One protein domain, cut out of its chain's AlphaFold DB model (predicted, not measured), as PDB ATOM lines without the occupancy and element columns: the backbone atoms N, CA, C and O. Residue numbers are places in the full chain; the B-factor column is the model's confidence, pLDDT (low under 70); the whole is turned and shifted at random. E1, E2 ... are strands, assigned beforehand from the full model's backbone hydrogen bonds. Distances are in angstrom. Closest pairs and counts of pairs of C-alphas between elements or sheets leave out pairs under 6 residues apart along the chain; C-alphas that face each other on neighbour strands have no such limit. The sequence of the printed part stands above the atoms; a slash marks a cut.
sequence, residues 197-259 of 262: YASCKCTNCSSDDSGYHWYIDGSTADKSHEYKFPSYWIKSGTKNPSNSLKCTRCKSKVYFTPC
ATOM      1  N   TYR A 197     149.610 163.713 123.775       90.75
ATOM      2  CA  TYR A 197     150.524 162.588 123.924       90.75
ATOM      3  C   TYR A 197     150.507 162.068 125.353       90.75
ATOM      4  O   TYR A 197     150.466 162.835 126.314       90.75
ATOM      5  N   ALA A 198     150.612 160.751 125.508       91.69
ATOM      6  CA  ALA A 198     150.861 160.123 126.794       91.69
ATOM      7  C   ALA A 198     152.009 159.121 126.711       91.69
ATOM      8  O   ALA A 198     152.161 158.393 125.734       91.69
ATOM      9  N   SER A 199     152.828 159.043 127.753       93.06
ATOM     10  CA  SER A 199     153.994 158.167 127.749       93.06
ATOM     11  C   SER A 199     154.370 157.620 129.117       93.06
ATOM     12  O   SER A 199     154.111 158.185 130.183       93.06
ATOM     13  N   CYS A 200     155.055 156.483 129.079       93.00
ATOM     14  CA  CYS A 200     155.840 155.950 130.180       93.00
ATOM     15  C   CYS A 200     157.104 155.295 129.608       93.00
ATOM     16  O   CYS A 200     157.237 155.117 128.404       93.00
ATOM     17  N   LYS A 201     157.999 154.788 130.464       92.31
ATOM     18  CA  LYS A 201     159.217 154.077 130.013       92.31
ATOM     19  C   LYS A 201     158.978 152.840 129.125       92.31
ATOM     20  O   LYS A 201     159.938 152.301 128.591       92.31
ATOM     21  N   CYS A 202     157.751 152.322 129.054       90.06
ATOM     22  CA  CYS A 202     157.431 151.134 128.259       90.06
ATOM     23  C   CYS A 202     156.864 151.457 126.877       90.06
ATOM     24  O   CYS A 202     157.017 150.642 125.972       90.06
ATOM     25  N   THR A 203     156.104 152.545 126.753       89.75
ATOM     26  CA  THR A 203     155.217 152.797 125.612       89.75
ATOM     27  C   THR A 203     154.819 154.263 125.592       89.75
ATOM     28  O   THR A 203     154.666 154.864 126.661       89.75
ATOM     29  N   ASN A 204     154.620 154.769 124.381       90.25
ATOM     30  CA  ASN A 204     154.093 156.086 124.073       90.25
ATOM     31  C   ASN A 204     152.806 155.923 123.265       90.25
ATOM     32  O   ASN A 204     152.649 154.942 122.526       90.25
ATOM     33  N   CYS A 205     151.895 156.867 123.440       89.38
ATOM     34  CA  CYS A 205     150.636 156.924 122.733       89.38
ATOM     35  C   CYS A 205     150.335 158.362 122.333       89.38
ATOM     36  O   CYS A 205     150.635 159.284 123.092       89.38
ATOM     37  N   SER A 206     149.689 158.528 121.191       89.00
ATOM     38  CA  SER A 206     148.976 159.748 120.845       89.00
ATOM     39  C   SER A 206     147.478 159.523 121.000       89.00
ATOM     40  O   SER A 206     147.002 158.382 120.995       89.00
ATOM     41  N   SER A 207     146.738 160.606 121.140       87.50
ATOM     42  CA  SER A 207     145.300 160.617 120.956       87.50
ATOM     43  C   SER A 207     144.925 161.772 120.051       87.50
ATOM     44  O   SER A 207     145.482 162.859 120.193       87.50
ATOM     45  N   ASP A 208     144.019 161.478 119.123       82.69
ATOM     46  CA  ASP A 208     143.154 162.467 118.492       82.69
ATOM     47  C   ASP A 208     141.785 162.401 119.191       82.69
ATOM     48  O   ASP A 208     141.540 161.524 120.035       82.69
ATOM     49  N   ASP A 209     140.901 163.346 118.880       83.69
ATOM     50  CA  ASP A 209     139.536 163.367 119.419       83.69
ATOM     51  C   ASP A 209     139.501 163.521 120.954       83.69
ATOM     52  O   ASP A 209     138.790 162.820 121.676       83.69
ATOM     53  N   SER A 210     140.337 164.420 121.483       84.94
ATOM     54  CA  SER A 210     140.259 164.916 122.865       84.94
ATOM     55  C   SER A 210     140.386 163.841 123.948       84.94
ATOM     56  O   SER A 210     139.782 163.930 125.018       84.94
ATOM     57  N   GLY A 211     141.200 162.812 123.700       81.56
ATOM     58  CA  GLY A 211     141.398 161.704 124.636       81.56
ATOM     59  C   GLY A 211     140.440 160.533 124.439       81.56
ATOM     60  O   GLY A 211     140.512 159.579 125.220       81.56
ATOM     61  N   TYR A 212     139.571 160.566 123.425       81.69
ATOM     62  CA  TYR A 212     138.645 159.475 123.130       81.69
ATOM     63  C   TYR A 212     139.323 158.337 122.351       81.69
ATOM     64  O   TYR A 212     139.189 157.156 122.696       81.69
ATOM     65  N   HIS A 213     140.131 158.676 121.348       84.88
ATOM     66  CA  HIS A 213     140.826 157.719 120.492       84.88
ATOM     67  C   HIS A 213     142.323 157.690 120.789       84.88
ATOM     68  O   HIS A 213     142.990 158.710 120.742       84.88
ATOM     69  N   TRP A 214     142.878 156.506 121.071       86.81
ATOM     70  CA  TRP A 214     144.290 156.344 121.438       86.81
ATOM     71  C   TRP A 214     145.039 155.411 120.491       86.81
ATOM     72  O   TRP A 214     144.606 154.278 120.254       86.81
ATOM     73  N   TYR A 215     146.216 155.850 120.053       85.25
ATOM     74  CA  TYR A 215     147.117 155.125 119.162       85.25
ATOM     75  C   TYR A 215     148.440 154.855 119.862       85.25
ATOM     76  O   TYR A 215     149.029 155.746 120.462       85.25
ATOM     77  N   ILE A 216     148.925 153.617 119.793       84.88
ATOM     78  CA  ILE A 216     150.215 153.240 120.371       84.88
ATOM     79  C   ILE A 216     151.299 153.410 119.303       84.88
ATOM     80  O   ILE A 216     151.200 152.822 118.226       84.88
ATOM     81  N   ASP A 217     152.364 154.151 119.613       72.38
ATOM     82  CA  ASP A 217     153.466 154.368 118.669       72.38
ATOM     83  C   ASP A 217     154.044 153.033 118.169       72.38
ATOM     84  O   ASP A 217     154.446 152.164 118.951       72.38
ATOM     85  N   GLY A 218     154.092 152.868 116.844       58.94
ATOM     86  CA  GLY A 218     154.592 151.661 116.180       58.94
ATOM     87  C   GLY A 218     153.539 150.585 115.882       58.94
ATOM     88  O   GLY A 218     153.883 149.579 115.256       58.94
ATOM     89  N   SER A 219     152.264 150.771 116.249       51.88
ATOM     90  CA  SER A 219     151.184 149.976 115.657       51.88
ATOM     91  C   SER A 219     150.881 150.519 114.262       51.88
ATOM     92  O   SER A 219     150.295 151.588 114.122       51.88
ATOM     93  N   THR A 220     151.293 149.810 113.211       42.75
ATOM     94  CA  THR A 220     150.831 150.129 111.855       42.75
ATOM     95  C   THR A 220     149.310 150.036 111.842       42.75
ATOM     96  O   THR A 220     148.779 149.027 112.310       42.75
ATOM     97  N   ALA A 221     148.634 151.037 111.271       44.97
ATOM     98  CA  ALA A 221     147.174 151.173 111.147       44.97
ATOM     99  C   ALA A 221     146.443 149.988 110.459       44.97
ATOM    100  O   ALA A 221     145.250 150.045 110.192       44.97
ATOM    101  N   ASP A 222     147.152 148.903 110.166       42.91
ATOM    102  CA  ASP A 222     146.747 147.821 109.279       42.91
ATOM    103  C   ASP A 222     146.242 146.565 110.015       42.91
ATOM    104  O   ASP A 222     145.918 145.556 109.393       42.91
ATOM    105  N   LYS A 223     146.156 146.560 111.353       42.88
ATOM    106  CA  LYS A 223     145.574 145.418 112.082       42.88
ATOM    107  C   LYS A 223     144.690 145.892 113.226       42.88
ATOM    108  O   LYS A 223     145.179 146.169 114.313       42.88
ATOM    109  N   SER A 224     143.388 145.917 112.928       44.69
ATOM    110  CA  SER A 224     142.242 146.228 113.796       44.69
ATOM    111  C   SER A 224     142.223 147.645 114.381       44.69
ATOM    112  O   SER A 224     143.098 148.016 115.151       44.69
ATOM    113  N   HIS A 225     141.173 148.394 114.037       46.41
ATOM    114  CA  HIS A 225     140.762 149.693 114.581       46.41
ATOM    115  C   HIS A 225     140.437 149.603 116.081       46.41
ATOM    116  O   HIS A 225     139.300 149.780 116.506       46.41
ATOM    117  N   GLU A 226     141.407 149.234 116.896       55.56
ATOM    118  CA  GLU A 226     141.227 149.172 118.330       55.56
ATOM    119  C   GLU A 226     141.952 150.365 118.933       55.56
ATOM    120  O   GLU A 226     143.110 150.258 119.329       55.56
ATOM    121  N   TYR A 227     141.246 151.497 118.984       65.62
ATOM    122  CA  TYR A 227     141.587 152.646 119.816       65.62
ATOM    123  C   TYR A 227     141.831 152.149 121.241       65.62
ATOM    124  O   TYR A 227     140.900 151.793 121.968       65.62
ATOM    125  N   LYS A 228     143.102 151.987 121.612       76.19
ATOM    126  CA  LYS A 228     143.478 151.218 122.798       76.19
ATOM    127  C   LYS A 228     144.366 152.040 123.691       76.19
ATOM    128  O   LYS A 228     145.591 152.026 123.584       76.19
ATOM    129  N   PHE A 229     143.716 152.635 124.680       85.88
ATOM    130  CA  PHE A 229     144.407 153.079 125.871       85.88
ATOM    131  C   PHE A 229     145.145 151.893 126.525       85.88
ATOM    132  O   PHE A 229     144.542 150.821 126.707       85.88
ATOM    133  N   PRO A 230     146.440 152.020 126.872       88.94
ATOM    134  CA  PRO A 230     147.202 150.913 127.438       88.94
ATOM    135  C   PRO A 230     146.579 150.354 128.724       88.94
ATOM    136  O   PRO A 230     146.600 150.983 129.774       88.94
ATOM    137  N   SER A 231     146.114 149.101 128.688       90.12
ATOM    138  CA  SER A 231     145.423 148.449 129.821       90.12
ATOM    139  C   SER A 231     146.270 148.263 131.086       90.12
ATOM    140  O   SER A 231     145.756 147.889 132.136       90.12
ATOM    141  N   TYR A 232     147.582 148.465 130.986       90.62
ATOM    142  CA  TYR A 232     148.524 148.396 132.098       90.62
ATOM    143  C   TYR A 232     148.869 149.781 132.664       90.62
ATOM    144  O   TYR A 232     149.732 149.870 133.539       90.62
ATOM    145  N   TRP A 233     148.242 150.853 132.180       92.88
ATOM    146  CA  TRP A 233     148.212 152.150 132.846       92.88
ATOM    147  C   TRP A 233     146.981 152.191 133.739       92.88
ATOM    148  O   TRP A 233     145.861 152.124 133.255       92.88
ATOM    149  N   ILE A 234     147.213 152.237 135.049       92.94
ATOM    150  CA  ILE A 234     146.153 152.159 136.058       92.94
ATOM    151  C   ILE A 234     146.188 153.384 136.959       92.94
ATOM    152  O   ILE A 234     147.245 154.001 137.149       92.94
ATOM    153  N   LYS A 235     145.053 153.709 137.562       91.94
ATOM    154  CA  LYS A 235     144.892 154.782 138.530       91.94
ATOM    155  C   LYS A 235     145.899 154.655 139.663       91.94
ATOM    156  O   LYS A 235     146.080 153.603 140.282       91.94
ATOM    157  N   SER A 236     146.590 155.757 139.945       85.94
ATOM    158  CA  SER A 236     147.488 155.831 141.088       85.94
ATOM    159  C   SER A 236     146.718 156.272 142.327       85.94
ATOM    160  O   SER A 236     146.194 157.383 142.380       85.94
ATOM    161  N   GLY A 237     146.673 155.421 143.350       81.19
ATOM    162  CA  GLY A 237     146.051 155.737 144.636       81.19
ATOM    163  C   GLY A 237     144.565 155.378 144.725       81.19
ATOM    164  O   GLY A 237     143.938 154.964 143.758       81.19
ATOM    165  N   THR A 238     144.016 155.507 145.933       74.19
ATOM    166  CA  THR A 238     142.662 155.043 146.285       74.19
ATOM    167  C   THR A 238     141.617 156.158 146.337       74.19
ATOM    168  O   THR A 238     140.436 155.879 146.523       74.19
ATOM    169  N   LYS A 239     142.031 157.425 146.200       74.31
ATOM    170  CA  LYS A 239     141.110 158.567 146.172       74.31
ATOM    171  C   LYS A 239     140.430 158.659 144.810       74.31
ATOM    172  O   LYS A 239     141.066 158.444 143.779       74.31
ATOM    173  N   ASN A 240     139.141 158.975 144.816       74.56
ATOM    174  CA  ASN A 240     138.380 159.298 143.622       74.56
ATOM    175  C   ASN A 240     137.912 160.762 143.708       74.56
ATOM    176  O   ASN A 240     137.203 161.067 144.671       74.56
ATOM    177  N   PRO A 241     138.310 161.650 142.774       78.00
ATOM    178  CA  PRO A 241     139.260 161.438 141.664       78.00
ATOM    179  C   PRO A 241     140.744 161.368 142.106       78.00
ATOM    180  O   PRO A 241     141.090 161.705 143.242       78.00
ATOM    181  N   SER A 242     141.620 160.870 141.220       80.06
ATOM    182  CA  SER A 242     143.096 160.942 141.325       80.06
ATOM    183  C   SER A 242     143.670 161.756 140.163       80.06
ATOM    184  O   SER A 242     143.040 161.849 139.121       80.06
ATOM    185  N   ASN A 243     144.892 162.276 140.304       86.69
ATOM    186  CA  ASN A 243     145.519 163.155 139.304       86.69
ATOM    187  C   ASN A 243     146.697 162.478 138.577       86.69
ATOM    188  O   ASN A 243     147.562 163.146 138.008       86.69
ATOM    189  N   SER A 244     146.840 161.150 138.679       90.88
ATOM    190  CA  SER A 244     147.885 160.439 137.934       90.88
ATOM    191  C   SER A 244     147.579 158.968 137.677       90.88
ATOM    192  O   SER A 244     147.000 158.278 138.519       90.88
ATOM    193  N   LEU A 245     148.073 158.475 136.540       92.50
ATOM    194  CA  LEU A 245     148.162 157.052 136.227       92.50
ATOM    195  C   LEU A 245     149.584 156.528 136.463       92.50
ATOM    196  O   LEU A 245     150.577 157.261 136.398       92.50
ATOM    197  N   LYS A 246     149.689 155.227 136.720       94.50
ATOM    198  CA  LYS A 246     150.941 154.493 136.893       94.50
ATOM    199  C   LYS A 246     150.964 153.293 135.958       94.50
ATOM    200  O   LYS A 246     150.032 152.499 135.913       94.50
ATOM    201  N   CYS A 247     152.085 153.100 135.279       94.31
ATOM    202  CA  CYS A 247     152.312 151.906 134.483       94.31
ATOM    203  C   CYS A 247     152.638 150.710 135.392       94.31
ATOM    204  O   CYS A 247     153.616 150.730 136.143       94.31
ATOM    205  N   THR A 248     151.864 149.628 135.319       95.12
ATOM    206  CA  THR A 248     152.097 148.419 136.123       95.12
ATOM    207  C   THR A 248     153.334 147.638 135.686       95.12
ATOM    208  O   THR A 248     153.861 146.873 136.496       95.12
ATOM    209  N   ARG A 249     153.844 147.862 134.467       94.25
ATOM    210  CA  ARG A 249     155.063 147.225 133.941       94.25
ATOM    211  C   ARG A 249     156.329 147.896 134.477       94.25
ATOM    212  O   ARG A 249     157.055 147.289 135.255       94.25
ATOM    213  N   CYS A 250     156.566 149.168 134.142       94.50
ATOM    214  CA  CYS A 250     157.766 149.900 134.582       94.50
ATOM    215  C   CYS A 250     157.621 150.621 135.927       94.50
ATOM    216  O   CYS A 250     158.558 151.285 136.368       94.50
ATOM    217  N   LYS A 251     156.442 150.557 136.559       93.69
ATOM    218  CA  LYS A 251     156.123 151.217 137.837       93.69
ATOM    219  C   LYS A 251     156.298 152.743 137.827       93.69
ATOM    220  O   LYS A 251     156.277 153.350 138.894       93.69
ATOM    221  N   SER A 252     156.454 153.363 136.658       93.94
ATOM    222  CA  SER A 252     156.615 154.813 136.510       93.94
ATOM    223  C   SER A 252     155.257 155.501 136.352       93.94
ATOM    224  O   SER A 252     154.291 154.865 135.922       93.94
ATOM    225  N   LYS A 253     155.191 156.791 136.705       94.00
ATOM    226  CA  LYS A 253     154.051 157.662 136.387       94.00
ATOM    227  C   LYS A 253     153.879 157.743 134.863       94.00
ATOM    228  O   LYS A 253     154.877 157.689 134.142       94.00
ATOM    229  N   VAL A 254     152.633 157.819 134.407       93.25
ATOM    230  CA  VAL A 254     152.297 158.162 133.020       93.25
ATOM    231  C   VAL A 254     152.291 159.680 132.904       93.25
ATOM    232  O   VAL A 254     151.673 160.364 133.726       93.25
ATOM    233  N   TYR A 255     153.016 160.192 131.922       92.62
ATOM    234  CA  TYR A 255     153.088 161.613 131.619       92.62
ATOM    235  C   TYR A 255     152.166 161.908 130.455       92.62
ATOM    236  O   TYR A 255     152.177 161.155 129.490       92.62
ATOM    237  N   PHE A 256     151.390 162.976 130.576       91.31
ATOM    238  CA  PHE A 256     150.569 163.516 129.505       91.31
ATOM    239  C   PHE A 256     151.171 164.857 129.110       91.31
ATOM    240  O   PHE A 256     151.579 165.617 129.993       91.31
ATOM    241  N   THR A 257     151.254 165.114 127.814       89.94
ATOM    242  CA  THR A 257     151.888 166.306 127.258       89.94
ATOM    243  C   THR A 257     151.006 166.840 126.135       89.94
ATOM    244  O   THR A 257     150.614 166.050 125.269       89.94
ATOM    245  N   PRO A 258     150.667 168.140 126.146       85.38
ATOM    246  CA  PRO A 258     149.938 168.747 125.047       85.38
ATOM    247  C   PRO A 258     150.885 169.009 123.873       85.38
ATOM    248  O   PRO A 258     152.105 169.052 124.030       85.38
ATOM    249  N   CYS A 259     150.325 169.228 122.693       81.31
ATOM    250  CA  CYS A 259     151.083 169.553 121.488       81.31
ATOM    251  C   CYS A 259     151.406 171.063 121.394       81.31
ATOM    252  O   CYS A 259     151.234 171.663 120.338       81.31
TER     253      CYS A 259
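Overview. This is residues 197 to 259 of the 262 residues of an uncharacterized protein of Nitrososphaera gargensis (strain Ga9.2) (UniProt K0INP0). Little regular structure: a small twisted sheet of four short strands, E3 E2 E1 E6, with a separate two-strand hairpin, E4 and E5, and loops reaching to both ends of the long axis, around Asp 222 and Lys 239. The 63 printed residues hold six strands, E1 to E6 in chain order, and no named helix; the class is all strand, with 24 residues in named elements. Both sheets are antiparallel; the whole is compact, radius of gyration of the C-alphas 12.2 A, spanning 38 by 24 by 21 A.

Along the chain. E1, residues 197 to 200, begins at C-alpha (150.524, 162.588, 123.924). E2 is 203 to 208, 17.0 A long; E3 213 to 216; E4 233 to 235; E5 245 to 247. E6, 255 to 258, ends at (149.938, 168.747, 125.047).

Arrangement. E1, E2 and E3 form a meander, each strand the antiparallel neighbour of the one before, in two hairpins: N 198 and O 205 are 2.8 A apart, N 215 and O 206 2.8 A. Edge strand E6 is antiparallel to E1, with N 199 and O 255 at 2.8 A. In hairpin E4 and E5, N 246 and O 234 are 2.8 A apart.

Size, cuts and confidence. The printed part has no cut. The E3 to E4 link is long; residues 218 to 227 are under pLDDT 70.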